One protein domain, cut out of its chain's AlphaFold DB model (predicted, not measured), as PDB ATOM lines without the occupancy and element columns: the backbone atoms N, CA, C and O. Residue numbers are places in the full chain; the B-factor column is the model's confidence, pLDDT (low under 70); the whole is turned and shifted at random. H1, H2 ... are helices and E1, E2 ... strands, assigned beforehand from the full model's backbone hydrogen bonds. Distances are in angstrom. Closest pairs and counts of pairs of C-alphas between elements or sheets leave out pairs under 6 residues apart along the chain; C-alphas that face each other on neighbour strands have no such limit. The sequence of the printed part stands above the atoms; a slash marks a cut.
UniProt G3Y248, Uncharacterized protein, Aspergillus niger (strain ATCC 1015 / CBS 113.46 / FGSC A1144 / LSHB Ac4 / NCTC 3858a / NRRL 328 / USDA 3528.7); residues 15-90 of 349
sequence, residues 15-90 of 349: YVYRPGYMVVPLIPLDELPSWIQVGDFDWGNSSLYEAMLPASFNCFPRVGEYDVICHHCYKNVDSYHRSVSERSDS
ATOM      1  N   TYR A  15     195.619 206.363 121.204       92.62
ATOM      2  CA  TYR A  15     197.043 206.177 121.488       92.62
ATOM      3  C   TYR A  15     197.414 206.587 122.923       92.62
ATOM      4  O   TYR A  15     196.658 207.287 123.601       92.62
ATOM      5  N   VAL A  16     198.600 206.178 123.373       91.94
ATOM      6  CA  VAL A  16     199.224 206.595 124.639       91.94
ATOM      7  C   VAL A  16     200.639 207.120 124.405       91.94
ATOM      8  O   VAL A  16     201.269 206.817 123.389       91.94
ATOM      9  N   TYR A  17     201.152 207.892 125.363       92.12
ATOM     10  CA  TYR A  17     202.548 208.324 125.378       92.12
ATOM     11  C   TYR A  17     203.408 207.347 126.182       92.12
ATOM     12  O   TYR A  17     203.032 206.926 127.277       92.12
ATOM     13  N   ARG A  18     204.596 207.022 125.675       90.75
ATOM     14  CA  ARG A  18     205.646 206.277 126.386       90.75
ATOM     15  C   ARG A  18     206.704 207.224 126.958       90.75
ATOM     16  O   ARG A  18     206.778 208.384 126.546       90.75
ATOM     17  N   PRO A  19     207.567 206.758 127.882       90.56
ATOM     18  CA  PRO A  19     208.781 207.486 128.238       90.56
ATOM     19  C   PRO A  19     209.566 207.888 126.979       90.56
ATOM     20  O   PRO A  19     209.719 207.085 126.064       90.56
ATOM     21  N   GLY A  20     210.015 209.144 126.919       89.00
ATOM     22  CA  GLY A  20     210.585 209.733 125.698       89.00
ATOM     23  C   GLY A  20     209.551 210.319 124.728       89.00
ATOM     24  O   GLY A  20     209.922 210.726 123.637       89.00
ATOM     25  N   TYR A  21     208.275 210.387 125.123       87.12
ATOM     26  CA  TYR A  21     207.156 210.918 124.331       87.12
ATOM     27  C   TYR A  21     206.877 210.187 123.016       87.12
ATOM     28  O   TYR A  21     206.202 210.723 122.140       87.12
ATOM     29  N   MET A  22     207.324 208.938 122.898       88.19
ATOM     30  CA  MET A  22     206.930 208.097 121.774       88.19
ATOM     31  C   MET A  22     205.427 207.828 121.843       88.19
ATOM     32  O   MET A  22     204.897 207.499 122.909       88.19
ATOM     33  N   VAL A  23     204.755 207.968 120.707       89.50
ATOM     34  CA  VAL A  23     203.327 207.694 120.570       89.50
ATOM     35  C   VAL A  23     203.158 206.263 120.088       89.50
ATOM     36  O   VAL A  23     203.752 205.869 119.089       89.50
ATOM     37  N   VAL A  24     202.352 205.485 120.803       90.00
ATOM     38  CA  VAL A  24     201.984 204.123 120.399       90.00
ATOM     39  C   VAL A  24     200.473 203.970 120.504       90.00
ATOM     40  O   VAL A  24     199.871 204.597 121.382       90.00
ATOM     41  N   PRO A  25     199.821 203.163 119.651       90.94
ATOM     42  CA  PRO A  25     198.400 202.896 119.811       90.94
ATOM     43  C   PRO A  25     198.129 202.327 121.208       90.94
ATOM     44  O   PRO A  25     199.023 201.795 121.862       90.94
ATOM     45  N   LEU A  26     196.886 202.412 121.682       85.88
ATOM     46  CA  LEU A  26     196.523 201.843 122.988       85.88
ATOM     47  C   LEU A  26     196.794 200.325 123.056       85.88
ATOM     48  O   LEU A  26     196.960 199.764 124.134       85.88
ATOM     49  N   ILE A  27     196.879 199.672 121.895       81.56
ATOM     50  CA  ILE A  27     197.474 198.347 121.764       81.56
ATOM     51  C   ILE A  27     198.998 198.526 121.859       81.56
ATOM     52  O   ILE A  27     199.559 199.169 120.972       81.56
ATOM     53  N   PRO A  28     199.671 197.973 122.883       76.38
ATOM     54  CA  PRO A  28     201.080 198.226 123.178       76.38
ATOM     55  C   PRO A  28     201.979 197.495 122.175       76.38
ATOM     56  O   PRO A  28     202.629 196.506 122.502       76.38
ATOM     57  N   LEU A  29     201.986 197.960 120.922       83.00
ATOM     58  CA  LEU A  29     202.708 197.345 119.803       83.00
ATOM     59  C   LEU A  29     204.188 197.135 120.118       83.00
ATOM     60  O   LEU A  29     204.790 196.170 119.664       83.00
ATOM     61  N   ASP A  30     204.754 198.035 120.917       83.25
ATOM     62  CA  ASP A  30     206.136 198.020 121.369       83.25
ATOM     63  C   ASP A  30     206.449 196.952 122.431       83.25
ATOM     64  O   ASP A  30     207.619 196.721 122.736       83.25
ATOM     65  N   GLU A  31     205.423 196.311 122.988       84.38
ATOM     66  CA  GLU A  31     205.524 195.219 123.963       84.38
ATOM     67  C   GLU A  31     205.081 193.870 123.373       84.38
ATOM     68  O   GLU A  31     205.262 192.824 124.001       84.38
ATOM     69  N   LEU A  32     204.518 193.862 122.159       82.56
ATOM     70  CA  LEU A  32     204.078 192.628 121.522       82.56
ATOM     71  C   LEU A  32     205.275 191.785 121.051       82.56
ATOM     72  O   LEU A  32     206.245 192.316 120.502       82.56
ATOM     73  N   PRO A  33     205.209 190.450 121.200       82.69
ATOM     74  CA  PRO A  33     206.158 189.552 120.564       82.69
ATOM     75  C   PRO A  33     206.253 189.791 119.053       82.69
ATOM     76  O   PRO A  33     205.240 189.985 118.386       82.69
ATOM     77  N   SER A  34     207.455 189.671 118.484       84.88
ATOM     78  CA  SER A  34     207.717 189.951 117.061       84.88
ATOM     79  C   SER A  34     206.964 189.057 116.068       84.88
ATOM     80  O   SER A  34     206.896 189.374 114.883       84.88
ATOM     81  N   TRP A  35     206.410 187.934 116.528       84.94
ATOM     82  CA  TRP A  35     205.571 187.042 115.725       84.94
ATOM     83  C   TRP A  35     204.094 187.470 115.688       84.94
ATOM     84  O   TRP A  35     203.309 186.855 114.965       84.94
ATOM     85  N   ILE A  36     203.706 188.504 116.441       84.88
ATOM     86  CA  ILE A  36     202.367 189.095 116.413       84.88
ATOM     87  C   ILE A  36     202.389 190.357 115.565       84.88
ATOM     88  O   ILE A  36     203.145 191.288 115.823       84.88
ATOM     89  N   GLN A  37     201.479 190.410 114.599       85.12
ATOM     90  CA  GLN A  37     201.205 191.604 113.818       85.12
ATOM     91  C   GLN A  37     199.761 192.044 114.059       85.12
ATOM     92  O   GLN A  37     198.828 191.243 113.963       85.12
ATOM     93  N   VAL A  38     199.573 193.326 114.371       84.50
ATOM     94  CA  VAL A  38     198.250 193.926 114.571       84.50
ATOM     95  C   VAL A  38     197.850 194.656 113.302       84.50
ATOM     96  O   VAL A  38     198.369 195.732 113.014       84.50
ATOM     97  N   GLY A  39     196.918 194.058 112.560       85.38
ATOM     98  CA  GLY A  39     196.458 194.578 111.275       85.38
ATOM     99  C   GLY A  39     197.557 194.642 110.209       85.38
ATOM    100  O   GLY A  39     198.734 194.375 110.449       85.38
ATOM    101  N   ASP A  40     197.155 194.999 109.001       87.12
ATOM    102  CA  ASP A  40     198.050 195.279 107.884       87.12
ATOM    103  C   ASP A  40     198.277 196.795 107.807       87.12
ATOM    104  O   ASP A  40     197.751 197.492 106.936       87.12
ATOM    105  N   PHE A  41     198.957 197.326 108.825       86.50
ATOM    106  CA  PHE A  41     199.270 198.746 108.956       86.50
ATOM    107  C   PHE A  41     200.783 198.954 109.009       86.50
ATOM    108  O   PHE A  41     201.501 198.220 109.691       86.50
ATOM    109  N   ASP A  42     201.257 199.996 108.331       87.81
ATOM    110  CA  ASP A  42     202.632 200.471 108.461       87.81
ATOM    111  C   ASP A  42     202.754 201.370 109.697       87.81
ATOM    112  O   ASP A  42     202.614 202.587 109.621       87.81
ATOM    113  N   TRP A  43     202.983 200.761 110.861       85.88
ATOM    114  CA  TRP A  43     203.060 201.466 112.145       85.88
ATOM    115  C   TRP A  43     204.219 202.467 112.261       85.88
ATOM    116  O   TRP A  43     204.209 203.282 113.186       85.88
ATOM    117  N   GLY A  44     205.186 202.429 111.335       85.75
ATOM    118  CA  GLY A  44     206.238 203.442 111.215       85.75
ATOM    119  C   GLY A  44     205.762 204.731 110.541       85.75
ATOM    120  O   GLY A  44     206.448 205.748 110.599       85.75
ATOM    121  N   ASN A  45     204.585 204.721 109.915       88.50
ATOM    122  CA  ASN A  45     204.016 205.892 109.274       88.50
ATOM    123  C   ASN A  45     203.287 206.786 110.290       88.50
ATOM    124  O   ASN A  45     202.162 206.500 110.708       88.50
ATOM    125  N   SER A  46     203.897 207.927 110.613       86.56
ATOM    126  CA  SER A  46     203.364 208.915 111.559       86.56
ATOM    127  C   SER A  46     201.962 209.430 111.197       86.56
ATOM    128  O   SER A  46     201.169 209.726 112.089       86.56
ATOM    129  N   SER A  47     201.594 209.461 109.909       89.06
ATOM    130  CA  SER A  47     200.263 209.929 109.479       89.06
ATOM    131  C   SER A  47     199.108 209.074 110.015       89.06
ATOM    132  O   SER A  47     198.001 209.583 110.181       89.06
ATOM    133  N   LEU A  48     199.352 207.803 110.368       87.62
ATOM    134  CA  LEU A  48     198.332 206.951 110.989       87.62
ATOM    135  C   LEU A  48     197.855 207.533 112.325       87.62
ATOM    136  O   LEU A  48     196.666 207.514 112.637       87.62
ATOM    137  N   TYR A  49     198.763 208.113 113.102       88.69
ATOM    138  CA  TYR A  49     198.442 208.637 114.426       88.69
ATOM    139  C   TYR A  49     197.699 209.976 114.366       88.69
ATOM    140  O   TYR A  49     197.073 210.367 115.350       88.69
ATOM    141  N   GLU A  50     197.685 210.662 113.217       89.50
ATOM    142  CA  GLU A  50     196.894 211.885 113.047       89.50
ATOM    143  C   GLU A  50     195.389 211.629 113.137       89.50
ATOM    144  O   GLU A  50     194.643 212.533 113.516       89.50
ATOM    145  N   ALA A  51     194.933 210.424 112.800       87.94
ATOM    146  CA  ALA A  51     193.528 210.041 112.895       87.94
ATOM    147  C   ALA A  51     193.129 209.557 114.303       87.94
ATOM    148  O   ALA A  51     191.949 209.320 114.556       87.94
ATOM    149  N   MET A  52     194.092 209.411 115.216       91.94
ATOM    150  CA  MET A  52     193.874 208.897 116.565       91.94
ATOM    151  C   MET A  52     193.772 210.018 117.607       91.94
ATOM    152  O   MET A  52     194.243 211.141 117.413       91.94
ATOM    153  N   LEU A  53     193.182 209.689 118.754       94.25
ATOM    154  CA  LEU A  53     193.064 210.570 119.913       94.25
ATOM    155  C   LEU A  53     193.918 210.061 121.086       94.25
ATOM    156  O   LEU A  53     194.028 208.853 121.293       94.25
ATOM    157  N   PRO A  54     194.496 210.951 121.903       93.50
ATOM    158  CA  PRO A  54     195.186 210.533 123.117       93.50
ATOM    159  C   PRO A  54     194.175 209.930 124.105       93.50
ATOM    160  O   PRO A  54     193.187 210.572 124.460       93.50
ATOM    161  N   ALA A  55     194.429 208.715 124.591       93.38
ATOM    162  CA  ALA A  55     193.657 208.128 125.691       93.38
ATOM    163  C   ALA A  55     193.976 208.817 127.030       93.38
ATOM    164  O   ALA A  55     193.141 208.887 127.929       93.38
ATOM    165  N   SER A  56     195.206 209.316 127.170       91.19
ATOM    166  CA  SER A  56     195.694 210.052 128.331       91.19
ATOM    167  C   SER A  56     196.944 210.847 127.949       91.19
ATOM    168  O   SER A  56     197.670 210.480 127.029       91.19
ATOM    169  N   PHE A  57     197.205 211.925 128.684       89.94
ATOM    170  CA  PHE A  57     198.405 212.755 128.539       89.94
ATOM    171  C   PHE A  57     199.575 212.285 129.409       89.94
ATOM    172  O   PHE A  57     200.667 212.846 129.331       89.94
ATOM    173  N   ASN A  58     199.353 211.273 130.249       91.50
ATOM    174  CA  ASN A  58     200.401 210.689 131.072       91.50
ATOM    175  C   ASN A  58     201.300 209.772 130.234       91.50
ATOM    176  O   ASN A  58     200.847 209.149 129.272       91.50
ATOM    177  N   CYS A  59     202.567 209.656 130.634       91.12
ATOM    178  CA  CYS A  59     203.481 208.673 130.063       91.12
ATOM    179  C   CYS A  59     203.317 207.324 130.769       91.12
ATOM    180  O   CYS A  59     203.438 207.243 131.993       91.12
ATOM    181  N   PHE A  60     203.107 206.264 129.995       88.12
ATOM    182  CA  PHE A  60     202.941 204.901 130.488       88.12
ATOM    183  C   PHE A  60     204.208 204.094 130.186       88.12
ATOM    184  O   PHE A  60     204.488 203.818 129.016       88.12
ATOM    185  N   PRO A  61     205.021 203.739 131.199       85.94
ATOM    186  CA  PRO A  61     206.196 202.904 130.981       85.94
ATOM    187  C   PRO A  61     205.809 201.531 130.420       85.94
ATOM    188  O   PRO A  61     204.664 201.100 130.539       85.94
ATOM    189  N   ARG A  62     206.778 200.854 129.799       83.56
ATOM    190  CA  ARG A  62     206.624 199.471 129.338       83.56
ATOM    191  C   ARG A  62     206.659 198.549 130.546       83.56
ATOM    192  O   ARG A  62     207.729 198.266 131.081       83.56
ATOM    193  N   VAL A  63     205.486 198.181 131.026       72.38
ATOM    194  CA  VAL A  63     205.307 197.292 132.171       72.38
ATOM    195  C   VAL A  63     204.057 196.487 131.884       72.38
ATOM    196  O   VAL A  63     202.943 196.967 132.069       72.38
ATOM    197  N   GLY A  64     204.264 195.270 131.404       69.12
ATOM    198  CA  GLY A  64     203.187 194.360 131.073       69.12
ATOM    199  C   GLY A  64     203.730 192.976 130.770       69.12
ATOM    200  O   GLY A  64     204.735 192.818 130.080       69.12
ATOM    201  N   GLU A  65     203.060 191.968 131.311       74.00
ATOM    202  CA  GLU A  65     203.094 190.612 130.780       74.00
ATOM    203  C   GLU A  65     201.740 190.396 130.106       74.00
ATOM    204  O   GLU A  65     200.699 190.703 130.690       74.00
ATOM    205  N   TYR A  66     201.754 189.937 128.857       73.94
ATOM    206  CA  TYR A  66     200.538 189.771 128.069       73.94
ATOM    207  C   TYR A  66     200.285 188.295 127.810       73.94
ATOM    208  O   TYR A  66     201.059 187.632 127.118       73.94
ATOM    209  N   ASP A  67     199.147 187.811 128.297       78.25
ATOM    210  CA  ASP A  67     198.586 186.541 127.857       78.25
ATOM    211  C   ASP A  67     197.900 186.754 126.504       78.25
ATOM    212  O   ASP A  67     196.852 187.394 126.400       78.25
ATOM    213  N   VAL A  68     198.493 186.219 125.436       76.81
ATOM    214  CA  VAL A  68     197.911 186.306 124.092       76.81
ATOM    215  C   VAL A  68     197.084 185.058 123.819       76.81
ATOM    216  O   VAL A  68     197.618 183.969 123.598       76.81
ATOM    217  N   ILE A  69     195.763 185.226 123.773       80.75
ATOM    218  CA  ILE A  69     194.828 184.144 123.463       80.75
ATOM    219  C   ILE A  69     194.360 184.277 122.012       80.75
ATOM    220  O   ILE A  69     193.578 185.151 121.646       80.75
ATOM    221  N   CYS A  70     194.805 183.356 121.160       82.94
ATOM    222  CA  CYS A  70     194.289 183.238 119.800       82.94
ATOM    223  C   CYS A  70     192.926 182.525 119.823       82.94
ATOM    224  O   CYS A  70     192.875 181.298 119.901       82.94
ATOM    225  N   HIS A  71     191.811 183.255 119.697       81.75
ATOM    226  CA  HIS A  71     190.468 182.647 119.683       81.75
ATOM    227  C   HIS A  71     190.280 181.617 118.563       81.75
ATOM    228  O   HIS A  71     189.612 180.608 118.768       81.75
ATOM    229  N   HIS A  72     190.867 181.834 117.383       84.06
ATOM    230  CA  HIS A  72     190.809 180.849 116.300       84.06
ATOM    231  C   HIS A  72     191.517 179.541 116.679       84.06
ATOM    232  O   HIS A  72     190.974 178.459 116.477       84.06
ATOM    233  N   CYS A  73     192.696 179.651 117.287       82.69
ATOM    234  CA  CYS A  73     193.492 178.521 117.744       82.69
ATOM    235  C   CYS A  73     192.800 177.802 118.913       82.69
ATOM    236  O   CYS A  73     192.773 176.576 118.963       82.69
ATOM    237  N   TYR A  74     192.192 178.572 119.820       80.81
ATOM    238  CA  TYR A  74     191.531 178.080 121.025       80.81
ATOM    239  C   TYR A  74     190.228 177.324 120.730       80.81
ATOM    240  O   TYR A  74     189.949 176.322 121.384       80.81
ATOM    241  N   LYS A  75     189.467 177.729 119.698       79.50
ATOM    242  CA  LYS A  75     188.173 177.118 119.315       79.50
ATOM    243  C   LYS A  75     188.226 175.590 119.164       79.50
ATOM    244  O   LYS A  75     187.222 174.928 119.413       79.50
ATOM    245  N   ASN A  76     189.369 175.020 118.783       70.12
ATOM    246  CA  ASN A  76     189.490 173.579 118.551       70.12
ATOM    247  C   ASN A  76     190.104 172.812 119.730       70.12
ATOM    248  O   ASN A  76     190.022 171.584 119.744       70.12
ATOM    249  N   VAL A  77     190.694 173.496 120.715       67.25
ATOM    250  CA  VAL A  77     191.397 172.852 121.837       67.25
ATOM    251  C   VAL A  77     190.419 172.056 122.711       67.25
ATOM    252  O   VAL A  77     190.675 170.887 122.998       67.25
ATOM    253  N   ASP A  78     189.240 172.607 123.011       64.19
ATOM    254  CA  ASP A  78     188.201 171.911 123.792       64.19
ATOM    255  C   ASP A  78     187.696 170.620 123.126       64.19
ATOM    256  O   ASP A  78     187.399 169.632 123.804       64.19
ATOM    257  N   SER A  79     187.637 170.593 121.791       62.22
ATOM    258  CA  SER A  79     187.236 169.398 121.036       62.22
ATOM    259  C   SER A  79     188.242 168.256 121.208       62.22
ATOM    260  O   SER A  79     187.851 167.101 121.404       62.22
ATOM    261  N   TYR A  80     189.543 168.567 121.214       61.84
ATOM    262  CA  TYR A  80     190.587 167.571 121.463       61.84
ATOM    263  C   TYR A  80     190.540 167.040 122.900       61.84
ATOM    264  O   TYR A  80     190.638 165.830 123.099       61.84
ATOM    265  N   HIS A  81     190.317 167.897 123.899       63.22
ATOM    266  CA  HIS A  81     190.200 167.438 125.289       63.22
ATOM    267  C   HIS A  81     188.965 166.550 125.515       63.22
ATOM    268  O   HIS A  81     189.080 165.511 126.172       63.22
ATOM    269  N   ARG A  82     187.809 166.876 124.913       60.50
ATOM    270  CA  ARG A  82     186.623 166.000 124.979       60.50
ATOM    271  C   ARG A  82     186.841 164.658 124.295       60.50
ATOM    272  O   ARG A  82     186.508 163.628 124.868       60.50
ATOM    273  N   SER A  83     187.446 164.643 123.110       58.31
ATOM    274  CA  SER A  83     187.640 163.395 122.362       58.31
ATOM    275  C   SER A  83     188.694 162.462 122.978       58.31
ATOM    276  O   SER A  83     188.626 161.250 122.770       58.31
ATOM    277  N   VAL A  84     189.625 162.970 123.795       56.44
ATOM    278  CA  VAL A  84     190.526 162.128 124.613       56.44
ATOM    279  C   VAL A  84     189.802 161.552 125.837       56.44
ATOM    280  O   VAL A  84     189.994 160.376 126.162       56.44
ATOM    281  N   SER A  85     188.922 162.332 126.472       56.94
ATOM    282  CA  SER A  85     188.086 161.845 127.575       56.94
ATOM    283  C   SER A  85     187.116 160.755 127.099       56.94
ATOM    284  O   SER A  85     187.073 159.675 127.678       56.94
ATOM    285  N   GLU A  86     186.420 160.970 125.981       55.53
ATOM    286  CA  GLU A  86     185.444 160.011 125.437       55.53
ATOM    287  C   GLU A  86     186.093 158.725 124.891       55.53
ATOM    288  O   GLU A  86     185.523 157.632 124.984       55.53
ATOM    289  N   ARG A  87     187.318 158.804 124.348       56.56
ATOM    290  CA  ARG A  87     188.069 157.609 123.910       56.56
ATOM    291  C   ARG A  87     188.499 156.715 125.068       56.56
ATOM    292  O   ARG A  87     188.674 155.514 124.856       56.56
ATOM    293  N   SER A  88     188.658 157.279 126.262       53.75
ATOM    294  CA  SER A  88     189.056 156.521 127.450       53.75
ATOM    295  C   SER A  88     187.934 155.587 127.910       53.75
ATOM    296  O   SER A  88     188.197 154.423 128.205       53.75
ATOM    297  N   ASP A  89     186.678 156.026 127.820       54.28
ATOM    298  CA  ASP A  89     185.514 155.191 128.148       54.28
ATOM    299  C   ASP A  89     185.161 154.205 127.018       54.28
ATOM    300  O   ASP A  89     184.725 153.075 127.259       54.28
ATOM    301  N   SER A  90     185.427 154.590 125.767       52.72
ATOM    302  CA  SER A  90     185.112 153.778 124.580       52.72
ATOM    303  C   SER A  90     186.050 152.573 124.392       52.72
ATOM    304  O   SER A  90     185.626 151.514 123.923       52.72
TER     305      SER A  90
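Overview. This is residues 15 to 90 of the 349 residues of an uncharacterized protein of Aspergillus niger (strain ATCC 1015 / CBS 113.46 / FGSC A1144 / LSHB Ac4 / NCTC 3858a / NRRL 328 / USDA 3528.7) (UniProt G3Y248). A small body with a three-stranded sheet, a loop of residues 26 to 45 and the short helix H1 has a long arm sticking out of it, residues 69 to 90, which holds H2 and ends in the helix H3. The printed part has 76 residues, with E1, E2, H1, E3, H2 and H3 in this order along the chain. The sheet is mixed, in the order E2, E1, E3; the class is mixed, helices and strands, with under half of the residues in named elements. The whole is extended, with a radius of gyration of the C-alphas of 19.2 A and spans of 61 by 25 by 20 A.

Along the chain. E1, residues 15 to 17, begins at C-alpha 15 (197.043, 206.177, 121.488). E2 is residues 23 to 25, and H1 is residues 46 to 51, 10.0 A long. E3, residues 53 to 59, is 14.7 A long. H2 is residues 71 to 74. H3, residues 77 to 90, is 20.3 A long and ends at C-alpha 90 (185.112, 153.778, 124.580).

Arrangement. E1 and E2 form a hairpin, antiparallel at 146 degrees, with N 16 and O 24 2.8 A apart. E1 and E3 are parallel at 21 degrees, with N 55 and O 15 2.8 A apart. H1 only grazes the sheet, with residues 46 to 49; its closest C-alphas to E1 are those of Tyr 49 and Tyr 15, 7.6 A apart. H2 and H3 are not on the sheet and meet only through their link. Of the O i to N i+4 pairs, 0 of 2 in H1 and 9 of 10 in H3 are within hydrogen-bond range, and H2 is too short for one; H1 has 3 of 3 O i to N i+3 pairs within range.

Size, cuts and confidence. The C-alphas farthest apart, those of Gly 20 and Ser 90, are 61.5 A apart. Without residues 69 to 90, which stand free, the body spans 27 by 25 by 17 A. The printed part has no cut; the links E2 to H1 and E3 to H2 are long. The mean pLDDT of the printed part is 80.5, and residue 64 and residues 77 to 90 are under 70.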